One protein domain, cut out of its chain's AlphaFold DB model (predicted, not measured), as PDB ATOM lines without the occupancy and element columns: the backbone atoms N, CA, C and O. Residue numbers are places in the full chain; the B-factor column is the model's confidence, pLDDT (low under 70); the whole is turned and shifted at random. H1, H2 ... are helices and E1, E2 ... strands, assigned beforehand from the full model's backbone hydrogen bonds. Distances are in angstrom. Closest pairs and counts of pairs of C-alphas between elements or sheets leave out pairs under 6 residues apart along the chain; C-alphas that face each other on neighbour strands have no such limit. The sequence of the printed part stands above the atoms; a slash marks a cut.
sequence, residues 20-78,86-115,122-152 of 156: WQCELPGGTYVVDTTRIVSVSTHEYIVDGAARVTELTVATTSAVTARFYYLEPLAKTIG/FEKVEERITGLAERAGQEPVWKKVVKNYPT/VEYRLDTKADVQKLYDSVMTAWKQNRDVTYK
ATOM      1  N   TRP A  20      14.143   1.111 -42.855       97.44
ATOM      2  CA  TRP A  20      15.057   2.004 -42.159       97.44
ATOM      3  C   TRP A  20      16.504   1.582 -42.426       97.44
ATOM      4  O   TRP A  20      16.848   0.403 -42.321       97.44
ATOM      5  N   GLN A  21      17.346   2.547 -42.787       96.69
ATOM      6  CA  GLN A  21      18.766   2.351 -43.060       96.69
ATOM      7  C   GLN A  21      19.590   3.404 -42.321       96.69
ATOM      8  O   GLN A  21      19.223   4.578 -42.294       96.69
ATOM      9  N   CYS A  22      20.742   3.013 -41.783       94.00
ATOM     10  CA  CYS A  22      21.761   3.961 -41.350       94.00
ATOM     11  C   CYS A  22      23.118   3.637 -41.981       94.00
ATOM     12  O   CYS A  22      23.586   2.498 -41.932       94.00
ATOM     13  N   GLU A  23      23.750   4.651 -42.561       92.62
ATOM     14  CA  GLU A  23      25.086   4.567 -43.154       92.62
ATOM     15  C   GLU A  23      26.076   5.239 -42.206       92.62
ATOM     16  O   GLU A  23      26.021   6.451 -42.021       92.62
ATOM     17  N   LEU A  24      26.949   4.459 -41.576       84.19
ATOM     18  CA  LEU A  24      27.873   4.915 -40.539       84.19
ATOM     19  C   LEU A  24      29.327   4.667 -40.964       84.19
ATOM     20  O   LEU A  24      29.589   3.780 -41.786       84.19
ATOM     21  N   PRO A  25      30.302   5.388 -40.379       70.38
ATOM     22  CA  PRO A  25      31.704   5.007 -40.479       70.38
ATOM     23  C   PRO A  25      31.880   3.564 -39.982       70.38
ATOM     24  O   PRO A  25      31.636   3.260 -38.818       70.38
ATOM     25  N   GLY A  26      32.245   2.649 -40.883       70.25
ATOM     26  CA  GLY A  26      32.405   1.223 -40.573       70.25
ATOM     27  C   GLY A  26      31.287   0.304 -41.073       70.25
ATOM     28  O   GLY A  26      31.444  -0.913 -40.991       70.25
ATOM     29  N   GLY A  27      30.199   0.827 -41.648       83.00
ATOM     30  CA  GLY A  27      29.233  -0.014 -42.356       83.00
ATOM     31  C   GLY A  27      27.829   0.562 -42.479       83.00
ATOM     32  O   GLY A  27      27.534   1.680 -42.074       83.00
ATOM     33  N   THR A  28      26.939  -0.238 -43.059       91.44
ATOM     34  CA  THR A  28      25.515   0.086 -43.191       91.44
ATOM     35  C   THR A  28      24.691  -0.931 -42.417       91.44
ATOM     36  O   THR A  28      24.934  -2.133 -42.534       91.44
ATOM     37  N   TYR A  29      23.710  -0.457 -41.656       94.62
ATOM     38  CA  TYR A  29      22.672  -1.298 -41.067       94.62
ATOM     39  C   TYR A  29      21.344  -1.026 -41.769       94.62
ATOM     40  O   TYR A  29      21.003   0.128 -42.034       94.62
ATOM     41  N   VAL A  30      20.607  -2.091 -42.083       95.75
ATOM     42  CA  VAL A  30      19.335  -2.029 -42.807       95.75
ATOM     43  C   VAL A  30      18.337  -2.968 -42.152       95.75
ATOM     44  O   VAL A  30      18.668  -4.112 -41.842       95.75
ATOM     45  N   VAL A  31      17.102  -2.502 -41.982       95.38
ATOM     46  CA  VAL A  31      16.010  -3.314 -41.449       95.38
ATOM     47  C   VAL A  31      14.666  -2.895 -42.042       95.38
ATOM     48  O   VAL A  31      14.402  -1.711 -42.257       95.38
ATOM     49  N   ASP A  32      13.793  -3.874 -42.263       95.19
ATOM     50  CA  ASP A  32      12.386  -3.619 -42.561       95.19
ATOM     51  C   ASP A  32      11.665  -3.148 -41.289       95.19
ATOM     52  O   ASP A  32      11.748  -3.789 -40.235       95.19
ATOM     53  N   THR A  33      10.906  -2.058 -41.374       94.62
ATOM     54  CA  THR A  33      10.199  -1.452 -40.230       94.62
ATOM     55  C   THR A  33       9.227  -2.422 -39.560       94.62
ATOM     56  O   THR A  33       9.039  -2.367 -38.347       94.62
ATOM     57  N   THR A  34       8.656  -3.361 -40.318       93.44
ATOM     58  CA  THR A  34       7.748  -4.408 -39.819       93.44
ATOM     59  C   THR A  34       8.447  -5.464 -38.965       93.44
ATOM     60  O   THR A  34       7.779  -6.214 -38.254       93.44
ATOM     61  N   ARG A  35       9.784  -5.545 -39.015       94.69
ATOM     62  CA  ARG A  35      10.578  -6.477 -38.206       94.69
ATOM     63  C   ARG A  35      11.117  -5.856 -36.928       94.69
ATOM     64  O   ARG A  35      11.635  -6.608 -36.103       94.69
ATOM     65  N   ILE A  36      11.026  -4.537 -36.766       95.81
ATOM     66  CA  ILE A  36      11.434  -3.839 -35.546       95.81
ATOM     67  C   ILE A  36      10.425  -4.173 -34.445       95.81
ATOM     68  O   ILE A  36       9.224  -3.967 -34.617       95.81
ATOM     69  N   VAL A  37      10.914  -4.695 -33.320       96.44
ATOM     70  CA  VAL A  37      10.077  -5.055 -32.159       96.44
ATOM     71  C   VAL A  37      10.284  -4.112 -30.983       96.44
ATOM     72  O   VAL A  37       9.356  -3.882 -30.212       96.44
ATOM     73  N   SER A  38      11.479  -3.532 -30.848       96.69
ATOM     74  CA  SER A  38      11.743  -2.505 -29.848       96.69
ATOM     75  C   SER A  38      12.843  -1.549 -30.291       96.69
ATOM     76  O   SER A  38      13.785  -1.909 -31.003       96.69
ATOM     77  N   VAL A  39      12.698  -0.307 -29.842       97.50
ATOM     78  CA  VAL A  39      13.692   0.756 -29.966       97.50
ATOM     79  C   VAL A  39      13.834   1.382 -28.586       97.50
ATOM     80  O   VAL A  39      12.835   1.791 -27.993       97.50
ATOM     81  N   SER A  40      15.052   1.445 -28.060       96.88
ATOM     82  CA  SER A  40      15.306   1.975 -26.717       96.88
ATOM     83  C   SER A  40      16.602   2.762 -26.660       96.88
ATOM     84  O   SER A  40      17.616   2.309 -27.193       96.88
ATOM     85  N   THR A  41      16.590   3.887 -25.952       96.12
ATOM     86  CA  THR A  41      17.800   4.625 -25.581       96.12
ATOM     87  C   THR A  41      18.120   4.407 -24.110       96.12
ATOM     88  O   THR A  41      17.221   4.273 -23.278       96.12
ATOM     89  N   HIS A  42      19.405   4.347 -23.775       93.00
ATOM     90  CA  HIS A  42      19.852   4.183 -22.396       93.00
ATOM     91  C   HIS A  42      21.176   4.913 -22.164       93.00
ATOM     92  O   HIS A  42      22.037   4.958 -23.043       93.00
ATOM     93  N   GLU A  43      21.344   5.482 -20.969       90.38
ATOM     94  CA  GLU A  43      22.589   6.105 -20.529       90.38
ATOM     95  C   GLU A  43      23.067   5.452 -19.229       90.38
ATOM     96  O   GLU A  43      22.318   5.370 -18.255       90.38
ATOM     97  N   TYR A  44      24.316   4.993 -19.210       83.94
ATOM     98  CA  TYR A  44      24.892   4.262 -18.082       83.94
ATOM     99  C   TYR A  44      26.405   4.486 -17.977       83.94
ATOM    100  O   TYR A  44      27.030   5.024 -18.893       83.94
ATOM    101  N   ILE A  45      26.993   4.114 -16.840       79.94
ATOM    102  CA  ILE A  45      28.438   4.206 -16.597       79.94
ATOM    103  C   ILE A  45      29.047   2.807 -16.729       79.94
ATOM    104  O   ILE A  45      28.473   1.825 -16.261       79.94
ATOM    105  N   VAL A  46      30.198   2.709 -17.384       75.88
ATOM    106  CA  VAL A  46      30.964   1.469 -17.551       75.88
ATOM    107  C   VAL A  46      32.260   1.577 -16.768       75.88
ATOM    108  O   VAL A  46      32.999   2.551 -16.939       75.88
ATOM    109  N   ASP A  47      32.491   0.596 -15.891       75.31
ATOM    110  CA  ASP A  47      33.704   0.421 -15.077       75.31
ATOM    111  C   ASP A  47      34.156   1.687 -14.316       75.31
ATOM    112  O   ASP A  47      35.345   1.918 -14.111       75.31
ATOM    113  N   GLY A  48      33.219   2.583 -13.972       69.19
ATOM    114  CA  GLY A  48      33.524   3.893 -13.377       69.19
ATOM    115  C   GLY A  48      34.358   4.834 -14.268       69.19
ATOM    116  O   GLY A  48      34.705   5.933 -13.840       69.19
ATOM    117  N   ALA A  49      34.665   4.437 -15.504       73.44
ATOM    118  CA  ALA A  49      35.658   5.080 -16.362       73.44
ATOM    119  C   ALA A  49      35.040   5.830 -17.548       73.44
ATOM    120  O   ALA A  49      35.602   6.825 -18.017       73.44
ATOM    121  N   ALA A  50      33.884   5.383 -18.042       78.31
ATOM    122  CA  ALA A  50      33.226   5.991 -19.192       78.31
ATOM    123  C   ALA A  50      31.706   6.046 -19.029       78.31
ATOM    124  O   ALA A  50      31.083   5.127 -18.504       78.31
ATOM    125  N   ARG A  51      31.097   7.120 -19.530       84.50
ATOM    126  CA  ARG A  51      29.654   7.222 -19.732       84.50
ATOM    127  C   ARG A  51      29.322   6.757 -21.144       84.50
ATOM    128  O   ARG A  51      29.907   7.239 -22.111       84.50
ATOM    129  N   VAL A  52      28.357   5.856 -21.261       89.19
ATOM    130  CA  VAL A  52      27.837   5.368 -22.538       89.19
ATOM    131  C   VAL A  52      26.424   5.895 -22.722       89.19
ATOM    132  O   VAL A  52      25.598   5.788 -21.819       89.19
ATOM    133  N   THR A  53      26.146   6.470 -23.887       93.62
ATOM    134  CA  THR A  53      24.781   6.718 -24.370       93.62
ATOM    135  C   THR A  53      24.552   5.805 -25.562       93.62
ATOM    136  O   THR A  53      25.274   5.917 -26.551       93.62
ATOM    137  N   GLU A  54      23.583   4.896 -25.477       94.88
ATOM    138  CA  GLU A  54      23.310   3.927 -26.539       94.88
ATOM    139  C   GLU A  54      21.858   3.969 -27.014       94.88
ATOM    140  O   GLU A  54      20.938   4.277 -26.255       94.88
ATOM    141  N   LEU A  55      21.676   3.621 -28.283       96.88
ATOM    142  CA  LEU A  55      20.427   3.267 -28.934       96.88
ATOM    143  C   LEU A  55      20.493   1.781 -29.280       96.88
ATOM    144  O   LEU A  55      21.433   1.326 -29.930       96.88
ATOM    145  N   THR A  56      19.470   1.038 -28.884       97.19
ATOM    146  CA  THR A  56      19.290  -0.366 -29.249       97.19
ATOM    147  C   THR A  56      18.066  -0.502 -30.140       97.19
ATOM    148  O   THR A  56      16.999   0.021 -29.811       97.19
ATOM    149  N   VAL A  57      18.225  -1.211 -31.255       97.44
ATOM    150  CA  VAL A  57      17.143  -1.589 -32.166       97.44
ATOM    151  C   VAL A  57      17.085  -3.107 -32.208       97.44
ATOM    152  O   VAL A  57      17.957  -3.761 -32.787       97.44
ATOM    153  N   ALA A  58      16.060  -3.670 -31.572       96.25
ATOM    154  CA  ALA A  58      15.815  -5.101 -31.596       96.25
ATOM    155  C   ALA A  58      14.820  -5.442 -32.703       96.25
ATOM    156  O   ALA A  58      13.841  -4.728 -32.956       96.25
ATOM    157  N   THR A  59      15.074  -6.571 -33.348       95.25
ATOM    158  CA  THR A  59      14.241  -7.085 -34.430       95.25
ATOM    159  C   THR A  59      13.683  -8.451 -34.058       95.25
ATOM    160  O   THR A  59      14.062  -9.042 -33.055       95.25
ATOM    161  N   THR A  60      12.809  -8.995 -34.898       94.88
ATOM    162  CA  THR A  60      12.417 -10.412 -34.821       94.88
ATOM    163  C   THR A  60      13.559 -11.388 -35.148       94.88
ATOM    164  O   THR A  60      13.338 -12.597 -35.134       94.88
ATOM    165  N   SER A  61      14.757 -10.904 -35.501       90.38
ATOM    166  CA  SER A  61      15.940 -11.745 -35.706       90.38
ATOM    167  C   SER A  61      16.689 -11.983 -34.392       90.38
ATOM    168  O   SER A  61      16.485 -11.276 -33.410       90.38
ATOM    169  N   ALA A  62      17.606 -12.953 -34.388       87.31
ATOM    170  CA  ALA A  62      18.501 -13.167 -33.252       87.31
ATOM    171  C   ALA A  62      19.488 -12.005 -33.048       87.31
ATOM    172  O   ALA A  62      20.065 -11.890 -31.974       87.31
ATOM    173  N   VAL A  63      19.695 -11.163 -34.068       88.62
ATOM    174  CA  VAL A  63      20.672 -10.076 -34.040       88.62
ATOM    175  C   VAL A  63      20.033  -8.782 -33.545       88.62
ATOM    176  O   VAL A  63      18.997  -8.341 -34.052       88.62
ATOM    177  N   THR A  64      20.699  -8.144 -32.585       93.25
ATOM    178  CA  THR A  64      20.345  -6.814 -32.078       93.25
ATOM    179  C   THR A  64      21.355  -5.780 -32.566       93.25
ATOM    180  O   THR A  64      22.562  -6.003 -32.479       93.25
ATOM    181  N   ALA A  65      20.877  -4.642 -33.068       94.69
ATOM    182  CA  ALA A  65      21.750  -3.539 -33.455       94.69
ATOM    183  C   ALA A  65      21.913  -2.550 -32.302       94.69
ATOM    184  O   ALA A  65      20.925  -2.134 -31.686       94.69
ATOM    185  N   ARG A  66      23.158  -2.161 -32.030       94.62
ATOM    186  CA  ARG A  66      23.525  -1.241 -30.957       94.62
ATOM    187  C   ARG A  66      24.373  -0.098 -31.494       94.62
ATOM    188  O   ARG A  66      25.446  -0.314 -32.047       94.62
ATOM    189  N   PHE A  67      23.902   1.121 -31.293       94.44
ATOM    190  CA  PHE A  67      24.577   2.350 -31.697       94.44
ATOM    191  C   PHE A  67      24.957   3.114 -30.442       94.44
ATOM    192  O   PHE A  67      24.082   3.367 -29.617       94.44
ATOM    193  N   TYR A  68      26.223   3.468 -30.251       93.12
ATOM    194  CA  TYR A  68      26.647   4.045 -28.977       93.12
ATOM    195  C   TYR A  68      27.685   5.152 -29.115       93.12
ATOM    196  O   TYR A  68      28.595   5.091 -29.937       93.12
ATOM    197  N   TYR A  69      27.562   6.151 -28.247       89.50
ATOM    198  CA  TYR A  69      28.570   7.170 -27.991       89.50
ATOM    199  C   TYR A  69      29.207   6.912 -26.622       89.50
ATOM    200  O   TYR A  69      28.505   6.635 -25.644       89.50
ATOM    201  N   LEU A  70      30.537   7.001 -26.560       87.31
ATOM    202  CA  LEU A  70      31.326   6.774 -25.351       87.31
ATOM    203  C   LEU A  70      32.083   8.047 -24.971       87.31
ATOM    204  O   LEU A  70      32.941   8.518 -25.717       87.31
ATOM    205  N   GLU A  71      31.804   8.546 -23.773       84.50
ATOM    206  CA  GLU A  71      32.448   9.703 -23.157       84.50
ATOM    207  C   GLU A  71      33.350   9.244 -21.997       84.50
ATOM    208  O   GLU A  71      32.840   8.778 -20.975       84.50
ATOM    209  N   PRO A  72      34.688   9.362 -22.107       80.62
ATOM    210  CA  PRO A  72      35.584   9.070 -20.991       80.62
ATOM    211  C   PRO A  72      35.369  10.064 -19.844       80.62
ATOM    212  O   PRO A  72      35.487  11.274 -20.045       80.62
ATOM    213  N   LEU A  73      35.141   9.573 -18.625       68.06
ATOM    214  CA  LEU A  73      34.905  10.421 -17.449       68.06
ATOM    215  C   LEU A  73      36.161  11.204 -17.025       68.06
ATOM    216  O   LEU A  73      36.051  12.288 -16.457       68.06
ATOM    217  N   ALA A  74      37.356  10.719 -17.382       61.75
ATOM    218  CA  ALA A  74      38.623  11.412 -17.138       61.75
ATOM    219  C   ALA A  74      38.797  12.701 -17.968       61.75
ATOM    220  O   ALA A  74      39.582  13.561 -17.586       61.75
ATOM    221  N   LYS A  75      38.081  12.868 -19.092       48.19
ATOM    222  CA  LYS A  75      38.188  14.079 -19.931       48.19
ATOM    223  C   LYS A  75      37.324  15.240 -19.434       48.19
ATOM    224  O   LYS A  75      37.591  16.381 -19.796       48.19
ATOM    225  N   THR A  76      36.321  14.980 -18.597       48.09
ATOM    226  CA  THR A  76      35.442  16.028 -18.047       48.09
ATOM    227  C   THR A  76      36.101  16.796 -16.890       48.09
ATOM    228  O   THR A  76      35.610  17.845 -16.484       48.09
ATOM    229  N   ILE A  77      37.241  16.317 -16.381       43.69
ATOM    230  CA  ILE A  77      38.013  16.952 -15.311       43.69
ATOM    231  C   ILE A  77      39.416  17.204 -15.868       43.69
ATOM    232  O   ILE A  77      40.176  16.270 -16.084       43.69
ATOM    233  N   GLY A  78      39.727  18.459 -16.197       34.91
ATOM    234  CA  GLY A  78      40.914  18.817 -16.974       34.91
ATOM    235  C   GLY A  78      42.245  18.241 -16.463       34.91
ATOM    236  O   GLY A  78      42.578  18.357 -15.286       34.91
ATOM    237  N   PHE A  86      38.992  10.030  -8.278       46.41
ATOM    238  CA  PHE A  86      37.730   9.282  -8.334       46.41
ATOM    239  C   PHE A  86      37.147   8.984  -6.942       46.41
ATOM    240  O   PHE A  86      35.971   9.263  -6.728       46.41
ATOM    241  N   GLU A  87      37.973   8.587  -5.964       46.62
ATOM    242  CA  GLU A  87      37.528   8.374  -4.571       46.62
ATOM    243  C   GLU A  87      36.979   9.667  -3.929       46.62
ATOM    244  O   GLU A  87      35.977   9.654  -3.219       46.62
ATOM    245  N   LYS A  88      37.569  10.830  -4.251       45.19
ATOM    246  CA  LYS A  88      37.112  12.136  -3.738       45.19
ATOM    247  C   LYS A  88      35.864  12.673  -4.438       45.19
ATOM    248  O   LYS A  88      35.164  13.510  -3.869       45.19
ATOM    249  N   VAL A  89      35.605  12.260  -5.677       49.12
ATOM    250  CA  VAL A  89      34.405  12.657  -6.427       49.12
ATOM    251  C   VAL A  89      33.193  11.885  -5.916       49.12
ATOM    252  O   VAL A  89      32.134  12.485  -5.743       49.12
ATOM    253  N   GLU A  90      33.358  10.605  -5.590       44.41
ATOM    254  CA  GLU A  90      32.295   9.779  -5.018       44.41
ATOM    255  C   GLU A  90      31.819  10.325  -3.658       44.41
ATOM    256  O   GLU A  90      30.616  10.546  -3.489       44.41
ATOM    257  N   GLU A  91      32.747  10.686  -2.757       48.16
ATOM    258  CA  GLU A  91      32.444  11.322  -1.458       48.16
ATOM    259  C   GLU A  91      31.838  12.733  -1.581       48.16
ATOM    260  O   GLU A  91      30.928  13.102  -0.833       48.16
ATOM    261  N   ARG A  92      32.310  13.568  -2.521       48.09
ATOM    262  CA  ARG A  92      31.772  14.935  -2.671       48.09
ATOM    263  C   ARG A  92      30.418  14.980  -3.372       48.09
ATOM    264  O   ARG A  92      29.638  15.890  -3.096       48.09
ATOM    265  N   ILE A  93      30.127  14.038  -4.268       45.34
ATOM    266  CA  ILE A  93      28.835  13.970  -4.965       45.34
ATOM    267  C   ILE A  93      27.752  13.393  -4.048       45.34
ATOM    268  O   ILE A  93      26.634  13.914  -4.057       45.34
ATOM    269  N   THR A  94      28.069  12.399  -3.211       46.78
ATOM    270  CA  THR A  94      27.130  11.904  -2.185       46.78
ATOM    271  C   THR A  94      26.746  13.008  -1.198       46.78
ATOM    272  O   THR A  94      25.557  13.216  -0.964       46.78
ATOM    273  N   GLY A  95      27.704  13.817  -0.731       46.31
ATOM    274  CA  GLY A  95      27.421  14.929   0.192       46.31
ATOM    275  C   GLY A  95      26.662  16.132  -0.402       46.31
ATOM    276  O   GLY A  95      26.103  16.934   0.349       46.31
ATOM    277  N   LEU A  96      26.628  16.292  -1.732       40.84
ATOM    278  CA  LEU A  96      25.921  17.390  -2.417       40.84
ATOM    279  C   LEU A  96      24.512  16.999  -2.888       40.84
ATOM    280  O   LEU A  96      23.611  17.840  -2.865       40.84
ATOM    281  N   ALA A  97      24.300  15.737  -3.272       41.78
ATOM    282  CA  ALA A  97      22.993  15.237  -3.700       41.78
ATOM    283  C   ALA A  97      21.952  15.263  -2.562       41.78
ATOM    284  O   ALA A  97      20.792  15.589  -2.803       41.78
ATOM    285  N   GLU A  98      22.374  15.029  -1.315       47.25
ATOM    286  CA  GLU A  98      21.493  15.096  -0.137       47.25
ATOM    287  C   GLU A  98      21.001  16.516   0.186       47.25
ATOM    288  O   GLU A  98      19.975  16.680   0.844       47.25
ATOM    289  N   ARG A  99      21.692  17.561  -0.291       47.91
ATOM    290  CA  ARG A  99      21.348  18.965   0.004       47.91
ATOM    291  C   ARG A  99      20.628  19.696  -1.127       47.91
ATOM    292  O   ARG A  99      20.064  20.756  -0.874       47.91
ATOM    293  N   ALA A 100      20.637  19.167  -2.351       45.78
ATOM    294  CA  ALA A 100      20.192  19.908  -3.536       45.78
ATOM    295  C   ALA A 100      18.850  19.456  -4.139       45.78
ATOM    296  O   ALA A 100      18.377  20.106  -5.068       45.78
ATOM    297  N   GLY A 101      18.232  18.363  -3.671       40.94
ATOM    298  CA  GLY A 101      16.937  17.887  -4.197       40.94
ATOM    299  C   GLY A 101      16.926  17.558  -5.701       40.94
ATOM    300  O   GLY A 101      15.866  17.311  -6.270       40.94
ATOM    301  N   GLN A 102      18.091  17.558  -6.357       42.75
ATOM    302  CA  GLN A 102      18.255  17.100  -7.728       42.75
ATOM    303  C   GLN A 102      18.395  15.584  -7.717       42.75
ATOM    304  O   GLN A 102      19.146  15.036  -6.907       42.75
ATOM    305  N   GLU A 103      17.654  14.913  -8.599       38.16
ATOM    306  CA  GLU A 103      17.658  13.457  -8.649       38.16
ATOM    307  C   GLU A 103      19.093  12.919  -8.787       38.16
ATOM    308  O   GLU A 103      19.823  13.328  -9.698       38.16
ATOM    309  N   PRO A 104      19.523  12.024  -7.885       38.81
ATOM    310  CA  PRO A 104      20.910  11.609  -7.816       38.81
ATOM    311  C   PRO A 104      21.362  10.910  -9.101       38.81
ATOM    312  O   PRO A 104      20.683  10.033  -9.641       38.81
ATOM    313  N   VAL A 105      22.585  11.244  -9.531       40.72
ATOM    314  CA  VAL A 105      23.341  10.609 -10.632       40.72
ATOM    315  C   VAL A 105      23.380   9.072 -10.510       40.72
ATOM    316  O   VAL A 105      23.515   8.377 -11.515       40.72
ATOM    317  N   TRP A 106      23.153   8.547  -9.302       34.38
ATOM    318  CA  TRP A 106      22.976   7.134  -8.952       34.38
ATOM    319  C   TRP A 106      21.774   6.423  -9.601       34.38
ATOM    320  O   TRP A 106      21.669   5.207  -9.486       34.38
ATOM    321  N   LYS A 107      20.888   7.117 -10.336       36.69
ATOM    322  CA  LYS A 107      19.898   6.444 -11.207       36.69
ATOM    323  C   LYS A 107      20.510   5.792 -12.457       36.69
ATOM    324  O   LYS A 107      19.792   5.135 -13.207       36.69
ATOM    325  N   LYS A 108      21.809   5.973 -12.716       45.03
ATOM    326  CA  LYS A 108      22.493   5.394 -13.881       45.03
ATOM    327  C   LYS A 108      23.079   4.032 -13.524       45.03
ATOM    328  O   LYS A 108      23.830   3.910 -12.562       45.03
ATOM    329  N   VAL A 109      22.738   3.017 -14.315       40.16
ATOM    330  CA  VAL A 109      23.257   1.651 -14.153       40.16
ATOM    331  C   VAL A 109      24.787   1.686 -14.267       40.16
ATOM    332  O   VAL A 109      25.320   2.333 -15.165       40.16
ATOM    333  N   VAL A 110      25.511   1.017 -13.368       47.44
ATOM    334  CA  VAL A 110      26.955   0.786 -13.523       47.44
ATOM    335  C   VAL A 110      27.128  -0.633 -14.044       47.44
ATOM    336  O   VAL A 110      26.773  -1.590 -13.358       47.44
ATOM    337  N   LYS A 111      27.606  -0.782 -15.283       48.75
ATOM    338  CA  LYS A 111      27.904  -2.100 -15.856       48.75
ATOM    339  C   LYS A 111      29.388  -2.397 -15.658       48.75
ATOM    340  O   LYS A 111      30.217  -1.707 -16.241       48.75
ATOM    341  N   ASN A 112      29.685  -3.437 -14.881       44.53
ATOM    342  CA  ASN A 112      30.986  -4.100 -14.910       44.53
ATOM    343  C   ASN A 112      30.925  -5.146 -16.023       44.53
ATOM    344  O   ASN A 112      30.201  -6.135 -15.880       44.53
ATOM    345  N   TYR A 113      31.606  -4.919 -17.143       36.19
ATOM    346  CA  TYR A 113      31.672  -5.926 -18.205       36.19
ATOM    347  C   TYR A 113      32.840  -6.880 -17.908       36.19
ATOM    348  O   TYR A 113      33.991  -6.444 -17.921       36.19
ATOM    349  N   PRO A 114      32.613  -8.191 -17.688       38.75
ATOM    350  CA  PRO A 114      33.664  -9.162 -17.963       38.75
ATOM    351  C   PRO A 114      33.956  -9.148 -19.477       38.75
ATOM    352  O   PRO A 114      33.185  -8.588 -20.256       38.75
ATOM    353  N   THR A 115      35.032  -9.798 -19.920       46.25
ATOM    354  CA  THR A 115      35.397 -10.085 -21.330       46.25
ATOM    355  C   THR A 115      34.358 -10.965 -22.064       46.25
ATOM    356  O   THR A 115      34.692 -11.901 -22.785       46.25
ATOM    357  N   VAL A 122      25.331  -6.541 -33.186       88.94
ATOM    358  CA  VAL A 122      26.140  -5.748 -34.125       88.94
ATOM    359  C   VAL A 122      26.234  -4.330 -33.593       88.94
ATOM    360  O   VAL A 122      25.224  -3.738 -33.207       88.94
ATOM    361  N   GLU A 123      27.449  -3.791 -33.563       89.56
ATOM    362  CA  GLU A 123      27.753  -2.565 -32.838       89.56
ATOM    363  C   GLU A 123      28.342  -1.499 -33.743       89.56
ATOM    364  O   GLU A 123      29.234  -1.764 -34.548       89.56
ATOM    365  N   TYR A 124      27.867  -0.273 -33.554       89.62
ATOM    366  CA  TYR A 124      28.353   0.897 -34.257       89.62
ATOM    367  C   TYR A 124      28.656   1.998 -33.252       89.62
ATOM    368  O   TYR A 124      27.782   2.454 -32.508       89.62
ATOM    369  N   ARG A 125      29.909   2.440 -33.244       87.94
ATOM    370  CA  ARG A 125      30.322   3.595 -32.456       87.94
ATOM    371  C   ARG A 125      29.991   4.876 -33.216       87.94
ATOM    372  O   ARG A 125      30.246   4.966 -34.412       87.94
ATOM    373  N   LEU A 126      29.450   5.854 -32.504       87.25
ATOM    374  CA  LEU A 126      29.147   7.189 -33.007       87.25
ATOM    375  C   LEU A 126      30.125   8.211 -32.432       87.25
ATOM    376  O   LEU A 126      30.640   8.037 -31.320       87.25
ATOM    377  N   ASP A 127      30.322   9.298 -33.172       83.31
ATOM    378  CA  ASP A 127      31.271  10.353 -32.813       83.31
ATOM    379  C   ASP A 127      30.704  11.325 -31.779       83.31
ATOM    380  O   ASP A 127      31.440  11.812 -30.922       83.31
ATOM    381  N   THR A 128      29.388  11.570 -31.800       87.12
ATOM    382  CA  THR A 128      28.741  12.511 -30.878       87.12
ATOM    383  C   THR A 128      27.525  11.912 -30.175       87.12
ATOM    384  O   THR A 128      26.790  11.085 -30.718       87.12
ATOM    385  N   LYS A 129      27.237  12.402 -28.960       89.50
ATOM    386  CA  LYS A 129      25.979  12.098 -28.254       89.50
ATOM    387  C   LYS A 129      24.751  12.548 -29.055       89.50
ATOM    388  O   LYS A 129      23.713  11.893 -29.004       89.50
ATOM    389  N   ALA A 130      24.862  13.660 -29.787       90.88
ATOM    390  CA  ALA A 130      23.770  14.188 -30.597       90.88
ATOM    391  C   ALA A 130      23.365  13.216 -31.715       90.88
ATOM    392  O   ALA A 130      22.182  13.106 -32.026       90.88
ATOM    393  N   ASP A 131      24.315  12.469 -32.277       91.44
ATOM    394  CA  ASP A 131      24.020  11.495 -33.327       91.44
ATOM    395  C   ASP A 131      23.224  10.293 -32.813       91.44
ATOM    396  O   ASP A 131      22.377   9.791 -33.548       91.44
ATOM    397  N   VAL A 132      23.375   9.905 -31.536       94.31
ATOM    398  CA  VAL A 132      22.494   8.899 -30.906       94.31
ATOM    399  C   VAL A 132      21.035   9.365 -30.960       94.31
ATOM    400  O   VAL A 132      20.147   8.601 -31.340       94.31
ATOM    401  N   GLN A 133      20.784  10.633 -30.614       95.69
ATOM    402  CA  GLN A 133      19.436  11.201 -30.624       95.69
ATOM    403  C   GLN A 133      18.887  11.333 -32.051       95.69
ATOM    404  O   GLN A 133      17.759  10.922 -32.306       95.69
ATOM    405  N   LYS A 134      19.689  11.827 -33.002       96.00
ATOM    406  CA  LYS A 134      19.269  11.923 -34.412       96.00
ATOM    407  C   LYS A 134      18.953  10.546 -35.012       96.00
ATOM    408  O   LYS A 134      18.000  10.421 -35.782       96.00
ATOM    409  N   LEU A 135      19.724   9.512 -34.664       96.00
ATOM    410  CA  LEU A 135      19.448   8.127 -35.060       96.00
ATOM    411  C   LEU A 135      18.135   7.624 -34.471       96.00
ATOM    412  O   LEU A 135      17.343   7.027 -35.199       96.00
ATOM    413  N   TYR A 136      17.886   7.891 -33.186       97.50
ATOM    414  CA  TYR A 136      16.618   7.550 -32.545       97.50
ATOM    415  C   TYR A 136      15.440   8.215 -33.269       97.50
ATOM    416  O   TYR A 136      14.485   7.541 -33.657       97.50
ATOM    417  N   ASP A 137      15.523   9.517 -33.532       97.62
ATOM    418  CA  ASP A 137      14.460  10.240 -34.230       97.62
ATOM    419  C   ASP A 137      14.254   9.694 -35.652       97.62
ATOM    420  O   ASP A 137      13.116   9.535 -36.101       97.62
ATOM    421  N   SER A 138      15.339   9.326 -36.342       97.56
ATOM    422  CA  SER A 138      15.299   8.698 -37.665       97.56
ATOM    423  C   SER A 138      14.575   7.347 -37.660       97.56
ATOM    424  O   SER A 138      13.630   7.174 -38.438       97.56
ATOM    425  N   VAL A 139      14.948   6.413 -36.774       97.62
ATOM    426  CA  VAL A 139      14.290   5.093 -36.701       97.62
ATOM    427  C   VAL A 139      12.837   5.224 -36.268       97.62
ATOM    428  O   VAL A 139      11.963   4.587 -36.851       97.62
ATOM    429  N   MET A 140      12.541   6.101 -35.305       97.56
ATOM    430  CA  MET A 140      11.168   6.324 -34.854       97.56
ATOM    431  C   MET A 140      10.308   6.943 -35.949       97.56
ATOM    432  O   MET A 140       9.123   6.629 -36.043       97.56
ATOM    433  N   THR A 141      10.893   7.787 -36.794       96.38
ATOM    434  CA  THR A 141      10.220   8.354 -37.960       96.38
ATOM    435  C   THR A 141       9.900   7.275 -38.988       96.38
ATOM    436  O   THR A 141       8.750   7.178 -39.414       96.38
ATOM    437  N   ALA A 142      10.872   6.430 -39.337       96.50
ATOM    438  CA  ALA A 142      10.661   5.315 -40.260       96.50
ATOM    439  C   ALA A 142       9.588   4.350 -39.742       96.50
ATOM    440  O   ALA A 142       8.656   3.989 -40.459       96.50
ATOM    441  N   TRP A 143       9.697   3.981 -38.463       95.19
ATOM    442  CA  TRP A 143       8.851   2.976 -37.837       95.19
ATOM    443  C   TRP A 143       7.415   3.464 -37.635       95.19
ATOM    444  O   TRP A 143       6.477   2.778 -38.035       95.19
ATOM    445  N   LYS A 144       7.219   4.671 -37.087       93.94
ATOM    446  CA  LYS A 144       5.874   5.218 -36.832       93.94
ATOM    447  C   LYS A 144       5.136   5.614 -38.104       93.94
ATOM    448  O   LYS A 144       3.913   5.546 -38.133       93.94
ATOM    449  N   GLN A 145       5.857   6.079 -39.122       92.94
ATOM    450  CA  GLN A 145       5.248   6.577 -40.358       92.94
ATOM    451  C   GLN A 145       5.216   5.521 -41.465       92.94
ATOM    452  O   GLN A 145       4.681   5.799 -42.532       92.94
ATOM    453  N   ASN A 146       5.786   4.335 -41.214       90.12
ATOM    454  CA  ASN A 146       5.966   3.271 -42.197       90.12
ATOM    455  C   ASN A 146       6.493   3.814 -43.536       90.12
ATOM    456  O   ASN A 146       5.885   3.614 -44.588       90.12
ATOM    457  N   ARG A 147       7.605   4.555 -43.473       91.81
ATOM    458  CA  ARG A 147       8.233   5.190 -44.638       91.81
ATOM    459  C   ARG A 147       9.719   4.903 -44.690       91.81
ATOM    460  O   ARG A 147      10.347   4.717 -43.647       91.81
ATOM    461  N   ASP A 148      10.273   4.947 -45.892       96.19
ATOM    462  CA  ASP A 148      11.708   4.780 -46.058       96.19
ATOM    463  C   ASP A 148      12.457   5.966 -45.483       96.19
ATOM    464  O   ASP A 148      12.145   7.132 -45.761       96.19
ATOM    465  N   VAL A 149      13.458   5.662 -44.667       97.12
ATOM    466  CA  VAL A 149      14.336   6.670 -44.086       97.12
ATOM    467  C   VAL A 149      15.758   6.139 -44.090       97.12
ATOM    468  O   VAL A 149      16.035   5.068 -43.553       97.12
ATOM    469  N   THR A 150      16.660   6.950 -44.633       96.94
ATOM    470  CA  THR A 150      18.102   6.748 -44.522       96.94
ATOM    471  C   THR A 150      18.681   7.806 -43.595       96.94
ATOM    472  O   THR A 150      18.543   9.003 -43.851       96.94
ATOM    473  N   TYR A 151      19.338   7.372 -42.525       95.56
ATOM    474  CA  TYR A 151      20.178   8.224 -41.694       95.56
ATOM    475  C   TYR A 151      21.620   8.203 -42.198       95.56
ATOM    476  O   TYR A 151      22.179   7.133 -42.454       95.56
ATOM    477  N   LYS A 152      22.230   9.384 -42.273       92.06
ATOM    478  CA  LYS A 152      23.671   9.563 -42.456       92.06
ATOM    479  C   LYS A 152      24.158  10.562 -41.403       92.06
ATOM    480  O   LYS A 152      23.510  11.605 -41.255       92.06
TER     481      LYS A 152
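AT A GLANCE: This is residues 20 to 78, 86 to 115 and 122 to 152 of the 156 residues of an uncharacterized protein of Verrucomicrobia bacterium (UniProt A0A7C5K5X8). A long, twisted sheet of four strands and a small sheet of three cover two sides of one helix, H2, which runs along the strands of both. A second helix, H1, lies well away at the far end of the long axis, followed by an unnamed stretch, residues 101 to 115, that passes back beside E3. The printed part has 120 residues with two named helices and seven named strands, in the order E1 E2 E3 E4 E5 H1 E6 H2 E7, and its class is mixed, helices and strands. The large sheet runs E3 E4 E5 E6 and the small one E2 E1 E7, both mixed. The whole is loose, with a radius of gyration of the C-alphas of 17.2 A, and elongated, spanning 49 by 31 by 27 A.

HOW THE PARTS SIT: In the large sheet E3, residues 36 to 46, E4, residues 50 to 59, and E5, residues 64 to 72, form a meander, each strand the antiparallel neighbour of the one before. N 42 and O 54 are 2.9 A apart, and N 53 and O 69 are 2.9 A apart, both within hydrogen-bond range. E3 bends by 62 degrees at residue 43. E6, residues 122 to 125, is parallel to E5, with N 66 and O 122 at 2.9 A. H2, residues 129 to 145, is on this sheet at a height of 9.5 A, over E3 and E4; the closest C-alphas of E4 and H2 are those of Leu 55 and Val 132, 6.3 A. H2 is also on the small sheet, at a height over the sheet of 8.8 A, and it lies over the strand E7, residues 149 to 151; with each sheet it makes two layers, a helix on one face of a sheet. E1, residues 20 to 24, is parallel to E7, with N 21 and O 149 at 2.9 A, and forms a hairpin with E2, residues 27 to 32, with N 22 and O 29 at 2.9 A. E2 and E6 are near each other. H1, residues 86 to 100, is on neither sheet and apart from H2. Of the O i to N i+4 pairs, 9 of 11 in H1 and 12 of 13 in H2 are within hydrogen-bond range.

IN THESE COORDINATES: E1 begins at C-alpha 20 (15.057, 2.004, -42.159) and is 13.2 A long; E2 is 17.2 A, E3 27.1 A, E4 27.6 A and E5 24.6 A. H1, 21.1 A, begins at C-alpha 86 (37.730, 9.282, -8.334). E6 is 10.4 A, H2 24.6 A, and E7, 6.5 A, ends at C-alpha 151 (20.178, 8.224, -41.694).

THE WHOLE: The two C-alphas farthest apart, those of Lys 88 and Arg 147, are 50.5 A apart. Residues 79 to 85 and 116 to 121 are not printed, with C-alpha gaps of 13.3 A and 16.4 A. The links that are printed whole are tight. Confidence is under 70 at residue 48, residues 73 to 78 and residues 86 to 115.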